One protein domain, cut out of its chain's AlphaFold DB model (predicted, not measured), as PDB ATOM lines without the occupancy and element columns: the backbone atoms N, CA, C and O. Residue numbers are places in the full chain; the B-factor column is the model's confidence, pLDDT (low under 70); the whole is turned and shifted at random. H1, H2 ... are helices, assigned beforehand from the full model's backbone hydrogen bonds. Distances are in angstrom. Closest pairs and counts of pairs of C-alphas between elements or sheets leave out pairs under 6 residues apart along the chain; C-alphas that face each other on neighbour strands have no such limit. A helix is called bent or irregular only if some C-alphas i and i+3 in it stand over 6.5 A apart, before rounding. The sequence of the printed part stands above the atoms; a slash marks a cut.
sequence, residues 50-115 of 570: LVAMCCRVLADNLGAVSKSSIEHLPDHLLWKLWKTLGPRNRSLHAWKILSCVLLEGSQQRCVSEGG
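This is residues 50 to 115 of the 570 residues of an uncharacterized protein of Myceliophthora thermophila (strain ATCC 42464 / BCRC 31852 / DSM 1799) (UniProt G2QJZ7). One long helix, H4, makes the longest axis, and H3 folds back beside its first half as a helical hairpin, while H1 crosses H3 steeply and meets H4 end to end at a corner, and the short H2 also packs on H4. The last part of H4 and the tail after it, residues 107 to 115, stick out as an arm from a small, well-filled body. The printed part has 66 residues with four named helices, H1, H2, H3 and H4 in that order along the chain, and no named strand; the class is all helix. The whole is compact, with a radius of gyration of the C-alphas of 12.3 A, and its C-alphas span 38 by 25 by 21 A.

Begin at the first printed residue with H1, residues 50 to 64. Go on to H3, residues 75 to 88, and you find that the two helices touch, H1 with residues 55 to 59 alone. Their closest C-alphas are those of Cys 55 and Leu 81, 5.5 A apart. H1 and H3 run the same way at a steep tilt of 69 degrees, only just short of about perpendicular. H2, residues 67 to 71, is apart from H1, though it follows it in the chain. Between H2 and H3 there is one pair of C-alphas within 8 A, Ile 70 and Leu 78 at 7.8 A, and the two are close but not clearly touching. H4, residues 92 to 112, is the hub, touching the three other helices. H2 touches H4 at its residues 97 to 101 alone, and the closest C-alphas, Lys 67 and Ile 97, are 5.9 A apart. H3 touches H4 at residues 98 to 102 alone, with the closest C-alphas, Trp 82 and Leu 98, 7.2 A apart. H3 and H4 form a helical hairpin, opposite ways at a shallow tilt of 31 degrees. H1 and H4 touch only at their ends, through residues 62 to 63 and 93 to 94, with the C-alphas of Leu 62 and Ala 94 closest at 5.6 A. These two run opposite ways at a steep tilt of 67 degrees. Along the backbone, every O i to N i+4 pair of H2 is within hydrogen-bond range, against 9 of 11 in H1, 8 of 10 in H3 and 16 of 17 in H4.

Find C-alpha 50 of Leu 50 at (144.540, 177.393, 174.826); from there H1 runs 20.9 A to C-alpha 64. H1 is irregular, with C-alphas 60 and 63 standing 7.8 A apart. H2 is a short helix from Lys 67 to Glu 71. Look for C-alpha 75 at (135.070, 168.301, 186.192), where H3 begins; it reaches C-alpha 88 after 20.5 A. H3 is irregular, but only just: C-alphas 84 and 87 are 6.8 A apart. H4, the longest helix, covers 30.1 A from C-alpha 92 to C-alpha 112 at (123.169, 159.270, 192.412).

The two C-alphas farthest apart are those of Asp 60 and Gly 114, at 38.1 A. Residues 107 to 115, of which 107 to 112 belong to H4, stand free; the body without them has 57 residues and spans 25 by 23 by 18 A. The printed part has no cut, and the links H1 to H2, H2 to H3 and H3 to H4 are tight. The mean pLDDT of the printed part is 86.9, and the model's confidence is under 70 at residue 88 and at residues 114 to 115.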
ATOM      1  N   LEU A  50     145.441 176.329 174.371       90.81
ATOM      2  CA  LEU A  50     144.540 177.393 174.826       90.81
ATOM      3  C   LEU A  50     143.958 177.083 176.209       90.81
ATOM      4  O   LEU A  50     144.016 177.921 177.098       90.81
ATOM      5  N   VAL A  51     143.529 175.838 176.441       90.69
ATOM      6  CA  VAL A  51     143.029 175.382 177.747       90.69
ATOM      7  C   VAL A  51     144.057 175.589 178.860       90.69
ATOM      8  O   VAL A  51     143.708 176.045 179.942       90.69
ATOM      9  N   ALA A  52     145.335 175.270 178.625       86.88
ATOM     10  CA  ALA A  52     146.374 175.478 179.633       86.88
ATOM     11  C   ALA A  52     146.616 176.971 179.914       86.88
ATOM     12  O   ALA A  52     146.912 177.334 181.052       86.88
ATOM     13  N   MET A  53     146.477 177.832 178.901       89.00
ATOM     14  CA  MET A  53     146.546 179.284 179.071       89.00
ATOM     15  C   MET A  53     145.333 179.817 179.843       89.00
ATOM     16  O   MET A  53     145.522 180.552 180.807       89.00
ATOM     17  N   CYS A  54     144.116 179.378 179.515       91.25
ATOM     18  CA  CYS A  54     142.898 179.768 180.226       91.25
ATOM     19  C   CYS A  54     142.913 179.304 181.688       91.25
ATOM     20  O   CYS A  54     142.674 180.114 182.575       91.25
ATOM     21  N   CYS A  55     143.271 178.042 181.971       89.38
ATOM     22  CA  CYS A  55     143.413 177.556 183.350       89.38
ATOM     23  C   CYS A  55     144.448 178.366 184.135       89.38
ATOM     24  O   CYS A  55     144.272 178.589 185.326       89.38
ATOM     25  N   ARG A  56     145.524 178.816 183.478       85.81
ATOM     26  CA  ARG A  56     146.522 179.687 184.100       85.81
ATOM     27  C   ARG A  56     145.931 181.049 184.455       85.81
ATOM     28  O   ARG A  56     146.053 181.451 185.602       85.81
ATOM     29  N   VAL A  57     145.304 181.729 183.498       88.56
ATOM     30  CA  VAL A  57     144.691 183.048 183.734       88.56
ATOM     31  C   VAL A  57     143.629 182.949 184.824       88.56
ATOM     32  O   VAL A  57     143.589 183.782 185.722       88.56
ATOM     33  N   LEU A  58     142.815 181.893 184.791       90.50
ATOM     34  CA  LEU A  58     141.802 181.640 185.803       90.50
ATOM     35  C   LEU A  58     142.421 181.381 187.181       90.50
ATOM     36  O   LEU A  58     141.942 181.930 188.163       90.50
ATOM     37  N   ALA A  59     143.501 180.597 187.263       87.19
ATOM     38  CA  ALA A  59     144.224 180.363 188.514       87.19
ATOM     39  C   ALA A  59     144.763 181.668 189.120       87.19
ATOM     40  O   ALA A  59     144.642 181.873 190.324       87.19
ATOM     41  N   ASP A  60     145.306 182.555 188.282       82.06
ATOM     42  CA  ASP A  60     145.870 183.843 188.708       82.06
ATOM     43  C   ASP A  60     144.776 184.834 189.164       82.06
ATOM     44  O   ASP A  60     145.020 185.706 189.996       82.06
ATOM     45  N   ASN A  61     143.540 184.658 188.685       86.00
ATOM     46  CA  ASN A  61     142.409 185.542 188.976       86.00
ATOM     47  C   ASN A  61     141.327 184.908 189.855       86.00
ATOM     48  O   ASN A  61     140.296 185.530 190.089       86.00
ATOM     49  N   LEU A  62     141.549 183.705 190.392       87.44
ATOM     50  CA  LEU A  62     140.507 182.949 191.091       87.44
ATOM     51  C   LEU A  62     139.963 183.672 192.333       87.44
ATOM     52  O   LEU A  62     138.826 183.456 192.723       87.44
ATOM     53  N   GLY A  63     140.764 184.569 192.918       81.19
ATOM     54  CA  GLY A  63     140.347 185.457 194.007       81.19
ATOM     55  C   GLY A  63     139.196 186.409 193.659       81.19
ATOM     56  O   GLY A  63     138.499 186.855 194.559       81.19
ATOM     57  N   ALA A  64     139.009 186.725 192.376       85.31
ATOM     58  CA  ALA A  64     137.975 187.633 191.882       85.31
ATOM     59  C   ALA A  64     136.798 186.897 191.218       85.31
ATOM     60  O   ALA A  64     135.844 187.531 190.769       85.31
ATOM     61  N   VAL A  65     136.864 185.567 191.114       89.19
ATOM     62  CA  VAL A  65     135.859 184.762 190.414       89.19
ATOM     63  C   VAL A  65     134.842 184.224 191.413       89.19
ATOM     64  O   VAL A  65     135.201 183.669 192.448       89.19
ATOM     65  N   SER A  66     133.559 184.366 191.086       91.06
ATOM     66  CA  SER A  66     132.465 183.851 191.912       91.06
ATOM     67  C   SER A  66     132.421 182.316 191.935       91.06
ATOM     68  O   SER A  66     132.770 181.663 190.946       91.06
ATOM     69  N   LYS A  67     131.928 181.733 193.041       92.25
ATOM     70  CA  LYS A  67     131.711 180.278 193.170       92.25
ATOM     71  C   LYS A  67     130.856 179.736 192.014       92.25
ATOM     72  O   LYS A  67     131.263 178.776 191.368       92.25
ATOM     73  N   SER A  68     129.761 180.420 191.675       94.25
ATOM     74  CA  SER A  68     128.832 180.034 190.602       94.25
ATOM     75  C   SER A  68     129.495 179.927 189.228       94.25
ATOM     76  O   SER A  68     129.210 179.013 188.462       94.25
ATOM     77  N   SER A  69     130.435 180.819 188.900       93.25
ATOM     78  CA  SER A  69     131.159 180.734 187.622       93.25
ATOM     79  C   SER A  69     132.050 179.491 187.537       93.25
ATOM     80  O   SER A  69     132.273 178.967 186.447       93.25
ATOM     81  N   ILE A  70     132.574 179.033 188.675       94.75
ATOM     82  CA  ILE A  70     133.453 177.863 188.766       94.75
ATOM     83  C   ILE A  70     132.632 176.570 188.787       94.75
ATOM     84  O   ILE A  70     133.049 175.596 188.171       94.75
ATOM     85  N   GLU A  71     131.455 176.569 189.418       94.69
ATOM     86  CA  GLU A  71     130.529 175.423 189.469       94.69
ATOM     87  C   GLU A  71     130.096 174.927 188.080       94.69
ATOM     88  O   GLU A  71     129.859 173.738 187.895       94.69
ATOM     89  N   HIS A  72     130.042 175.811 187.079       93.88
ATOM     90  CA  HIS A  72     129.687 175.439 185.706       93.88
ATOM     91  C   HIS A  72     130.847 174.856 184.885       93.88
ATOM     92  O   HIS A  72     130.649 174.455 183.734       93.88
ATOM     93  N   LEU A  73     132.070 174.821 185.423       94.69
ATOM     94  CA  LEU A  73     133.201 174.241 184.707       94.69
ATOM     95  C   LEU A  73     133.106 172.711 184.698       94.69
ATOM     96  O   LEU A  73     132.886 172.105 185.743       94.69
ATOM     97  N   PRO A  74     133.375 172.058 183.554       93.69
ATOM     98  CA  PRO A  74     133.503 170.608 183.510       93.69
ATOM     99  C   PRO A  74     134.532 170.077 184.520       93.69
ATOM    100  O   PRO A  74     135.640 170.616 184.616       93.69
ATOM    101  N   ASP A  75     134.222 168.957 185.180       90.69
ATOM    102  CA  ASP A  75     135.070 168.301 186.192       90.69
ATOM    103  C   ASP A  75     136.545 168.208 185.794       90.69
ATOM    104  O   ASP A  75     137.449 168.547 186.559       90.69
ATOM    105  N   HIS A  76     136.821 167.766 184.567       90.56
ATOM    106  CA  HIS A  76     138.191 167.593 184.088       90.56
ATOM    107  C   HIS A  76     138.976 168.920 184.038       90.56
ATOM    108  O   HIS A  76     140.197 168.918 184.226       90.56
ATOM    109  N   LEU A  77     138.300 170.056 183.823       93.56
ATOM    110  CA  LEU A  77     138.902 171.388 183.890       93.56
ATOM    111  C   LEU A  77     139.076 171.859 185.332       93.56
ATOM    112  O   LEU A  77     140.128 172.420 185.632       93.56
ATOM    113  N   LEU A  78     138.120 171.579 186.224       94.00
ATOM    114  CA  LEU A  78     138.257 171.854 187.659       94.00
ATOM    115  C   LEU A  78     139.480 171.141 188.244       94.00
ATOM    116  O   LEU A  78     140.323 171.761 188.893       94.00
ATOM    117  N   TRP A  79     139.661 169.860 187.920       91.75
ATOM    118  CA  TRP A  79     140.839 169.093 188.326       91.75
ATOM    119  C   TRP A  79     142.136 169.617 187.725       91.75
ATOM    120  O   TRP A  79     143.178 169.644 188.387       91.75
ATOM    121  N   LYS A  80     142.105 170.040 186.459       91.38
ATOM    122  CA  LYS A  80     143.271 170.639 185.807       91.38
ATOM    123  C   LYS A  80     143.639 171.974 186.449       91.38
ATOM    124  O   LYS A  80     144.824 172.237 186.662       91.38
ATOM    125  N   LEU A  81     142.647 172.787 186.798       92.62
ATOM    126  CA  LEU A  81     142.812 174.045 187.517       92.62
ATOM    127  C   LEU A  81     143.390 173.802 188.917       92.62
ATOM    128  O   LEU A  81     144.400 174.406 189.272       92.62
ATOM    129  N   TRP A  82     142.842 172.837 189.659       91.44
ATOM    130  CA  TRP A  82     143.350 172.408 190.962       91.44
ATOM    131  C   TRP A  82     144.829 172.007 190.912       91.44
ATOM    132  O   TRP A  82     145.640 172.502 191.696       91.44
ATOM    133  N   LYS A  83     145.211 171.166 189.941       88.50
ATOM    134  CA  LYS A  83     146.609 170.751 189.719       88.50
ATOM    135  C   LYS A  83     147.513 171.921 189.323       88.50
ATOM    136  O   LYS A  83     148.677 171.945 189.704       88.50
ATOM    137  N   THR A  84     146.986 172.891 188.574       86.62
ATOM    138  CA  THR A  84     147.729 174.096 188.158       86.62
ATOM    139  C   THR A  84     148.028 175.014 189.344       86.62
ATOM    140  O   THR A  84     149.067 175.672 189.371       86.62
ATOM    141  N   LEU A  85     147.135 175.037 190.329       84.75
ATOM    142  CA  LEU A  85     147.245 175.865 191.521       84.75
ATOM    143  C   LEU A  85     148.161 175.287 192.608       84.75
ATOM    144  O   LEU A  85     148.722 176.056 193.382       84.75
ATOM    145  N   GLY A  86     148.336 173.963 192.669       81.31
ATOM    146  CA  GLY A  86     149.187 173.304 193.671       81.31
ATOM    147  C   GLY A  86     150.596 173.915 193.782       81.31
ATOM    148  O   GLY A  86     150.954 174.371 194.863       81.31
ATOM    149  N   PRO A  87     151.363 174.029 192.680       73.56
ATOM    150  CA  PRO A  87     152.705 174.624 192.691       73.56
ATOM    151  C   PRO A  87     152.762 176.134 192.974       73.56
ATOM    152  O   PRO A  87     153.854 176.685 193.042       73.56
ATOM    153  N   ARG A  88     151.618 176.827 193.041       66.44
ATOM    154  CA  ARG A  88     151.541 178.297 193.092       66.44
ATOM    155  C   ARG A  88     151.202 178.856 194.468       66.44
ATOM    156  O   ARG A  88     151.009 180.056 194.560       66.44
ATOM    157  N   ASN A  89     151.098 178.013 195.498       72.62
ATOM    158  CA  ASN A  89     150.537 178.390 196.799       72.62
ATOM    159  C   ASN A  89     149.152 179.041 196.642       72.62
ATOM    160  O   ASN A  89     148.994 180.251 196.505       72.62
ATOM    161  N   ARG A  90     148.121 178.193 196.631       84.19
ATOM    162  CA  ARG A  90     146.715 178.615 196.568       84.19
ATOM    163  C   ARG A  90     146.421 179.676 197.624       84.19
ATOM    164  O   ARG A  90     146.744 179.465 198.789       84.19
ATOM    165  N   SER A  91     145.720 180.747 197.256       87.06
ATOM    166  CA  SER A  91     145.103 181.602 198.270       87.06
ATOM    167  C   SER A  91     144.008 180.823 199.003       87.06
ATOM    168  O   SER A  91     143.387 179.917 198.434       87.06
ATOM    169  N   LEU A  92     143.739 181.184 200.259       89.69
ATOM    170  CA  LEU A  92     142.695 180.539 201.059       89.69
ATOM    171  C   LEU A  92     141.333 180.593 200.356       89.69
ATOM    172  O   LEU A  92     140.606 179.606 200.328       89.69
ATOM    173  N   HIS A  93     141.013 181.727 199.728       88.56
ATOM    174  CA  HIS A  93     139.769 181.906 198.980       88.56
ATOM    175  C   HIS A  93     139.674 180.969 197.766       88.56
ATOM    176  O   HIS A  93     138.671 180.279 197.590       88.56
ATOM    177  N   ALA A  94     140.746 180.885 196.970       90.19
ATOM    178  CA  ALA A  94     140.839 179.983 195.826       90.19
ATOM    179  C   ALA A  94     140.685 178.513 196.239       90.19
ATOM    180  O   ALA A  94     139.944 177.756 195.611       90.19
ATOM    181  N   TRP A  95     141.380 178.111 197.309       92.50
ATOM    182  CA  TRP A  95     141.251 176.770 197.868       92.50
ATOM    183  C   TRP A  95     139.832 176.506 198.365       92.50
ATOM    184  O   TRP A  95     139.279 175.453 198.059       92.50
ATOM    185  N   LYS A  96     139.223 177.458 199.078       92.12
ATOM    186  CA  LYS A  96     137.874 177.327 199.632       92.12
ATOM    187  C   LYS A  96     136.856 177.062 198.529       92.12
ATOM    188  O   LYS A  96     136.140 176.071 198.612       92.12
ATOM    189  N   ILE A  97     136.845 177.886 197.478       91.75
ATOM    190  CA  ILE A  97     135.905 177.715 196.365       91.75
ATOM    191  C   ILE A  97     136.121 176.368 195.673       91.75
ATOM    192  O   ILE A  97     135.180 175.592 195.540       91.75
ATOM    193  N   LEU A  98     137.353 176.064 195.255       92.81
ATOM    194  CA  LEU A  98     137.601 174.845 194.485       92.81
ATOM    195  C   LEU A  98     137.399 173.572 195.295       92.81
ATOM    196  O   LEU A  98     136.885 172.600 194.752       92.81
ATOM    197  N   SER A  99     137.800 173.564 196.568       92.75
ATOM    198  CA  SER A  99     137.572 172.409 197.437       92.75
ATOM    199  C   SER A  99     136.082 172.180 197.664       92.75
ATOM    200  O   SER A  99     135.659 171.038 197.542       92.75
ATOM    201  N   CYS A 100     135.277 173.231 197.889       91.94
ATOM    202  CA  CYS A 100     133.820 173.086 197.976       91.94
ATOM    203  C   CYS A 100     133.252 172.445 196.706       91.94
ATOM    204  O   CYS A 100     132.644 171.386 196.787       91.94
ATOM    205  N   VAL A 101     133.508 173.038 195.533       93.44
ATOM    206  CA  VAL A 101     132.918 172.574 194.263       93.44
ATOM    207  C   VAL A 101     133.340 171.136 193.937       93.44
ATOM    208  O   VAL A 101     132.513 170.316 193.544       93.44
ATOM    209  N   LEU A 102     134.618 170.794 194.138       92.56
ATOM    210  CA  LEU A 102     135.121 169.440 193.888       92.56
ATOM    211  C   LEU A 102     134.550 168.408 194.870       92.56
ATOM    212  O   LEU A 102     134.277 167.278 194.460       92.56
ATOM    213  N   LEU A 103     134.367 168.762 196.146       90.06
ATOM    214  CA  LEU A 103     133.792 167.860 197.148       90.06
ATOM    215  C   LEU A 103     132.285 167.668 196.927       90.06
ATOM    216  O   LEU A 103     131.833 166.525 196.893       90.06
ATOM    217  N   GLU A 104     131.536 168.747 196.685       89.81
ATOM    218  CA  GLU A 104     130.093 168.724 196.401       89.81
ATOM    219  C   GLU A 104     129.781 167.860 195.168       89.81
ATOM    220  O   GLU A 104     128.977 166.928 195.248       89.81
ATOM    221  N   GLY A 105     130.485 168.081 194.050       87.69
ATOM    222  CA  GLY A 105     130.302 167.284 192.829       87.69
ATOM    223  C   GLY A 105     130.689 165.810 193.001       87.69
ATOM    224  O   GLY A 105     130.195 164.926 192.302       87.69
ATOM    225  N   SER A 106     131.559 165.503 193.960       83.56
ATOM    226  CA  SER A 106     131.952 164.123 194.260       83.56
ATOM    227  C   SER A 106     130.934 163.422 195.148       83.56
ATOM    228  O   SER A 106     130.565 162.287 194.859       83.56
ATOM    229  N   GLN A 107     130.414 164.114 196.159       82.75
ATOM    230  CA  GLN A 107     129.357 163.599 197.021       82.75
ATOM    231  C   GLN A 107     128.061 163.336 196.236       82.75
ATOM    232  O   GLN A 107     127.460 162.274 196.385       82.75
ATOM    233  N   GLN A 108     127.659 164.249 195.343       83.62
ATOM    234  CA  GLN A 108     126.457 164.086 194.511       83.62
ATOM    235  C   GLN A 108     126.528 162.856 193.592       83.62
ATOM    236  O   GLN A 108     125.527 162.151 193.422       83.62
ATOM    237  N   ARG A 109     127.711 162.555 193.037       78.69
ATOM    238  CA  ARG A 109     127.934 161.341 192.233       78.69
ATOM    239  C   ARG A 109     127.784 160.070 193.060       78.69
ATOM    240  O   ARG A 109     127.124 159.138 192.610       78.69
ATOM    241  N   CYS A 110     128.326 160.056 194.279       74.31
ATOM    242  CA  CYS A 110     128.193 158.913 195.182       74.31
ATOM    243  C   CYS A 110     126.726 158.597 195.509       74.31
ATOM    244  O   CYS A 110     126.347 157.429 195.506       74.31
ATOM    245  N   VAL A 111     125.897 159.623 195.728       79.19
ATOM    246  CA  VAL A 111     124.465 159.447 196.034       79.19
ATOM    247  C   VAL A 111     123.671 158.981 194.807       79.19
ATOM    248  O   VAL A 111     122.799 158.123 194.926       79.19
ATOM    249  N   SER A 112     123.971 159.515 193.621       79.12
ATOM    250  CA  SER A 112     123.169 159.270 192.412       79.12
ATOM    251  C   SER A 112     123.387 157.885 191.789       79.12
ATOM    252  O   SER A 112     122.477 157.342 191.168       79.12
ATOM    253  N   GLU A 113     124.574 157.287 191.944       70.31
ATOM    254  CA  GLU A 113     124.942 156.034 191.260       70.31
ATOM    255  C   GLU A 113     124.612 154.743 192.042       70.31
ATOM    256  O   GLU A 113     125.070 153.656 191.681       70.31
ATOM    257  N   GLY A 114     123.790 154.819 193.096       64.81
ATOM    258  CA  GLY A 114     123.160 153.637 193.706       64.81
ATOM    259  C   GLY A 114     124.132 152.536 194.158       64.81
ATOM    260  O   GLY A 114     123.824 151.350 194.043       64.81
ATOM    261  N   GLY A 115     125.326 152.905 194.635       58.84
ATOM    262  CA  GLY A 115     126.300 151.986 195.238       58.84
ATOM    263  C   GLY A 115     126.955 150.965 194.293       58.84
ATOM    264  O   GLY A 115     127.742 150.128 194.751       58.84
TER     265      GLY A 115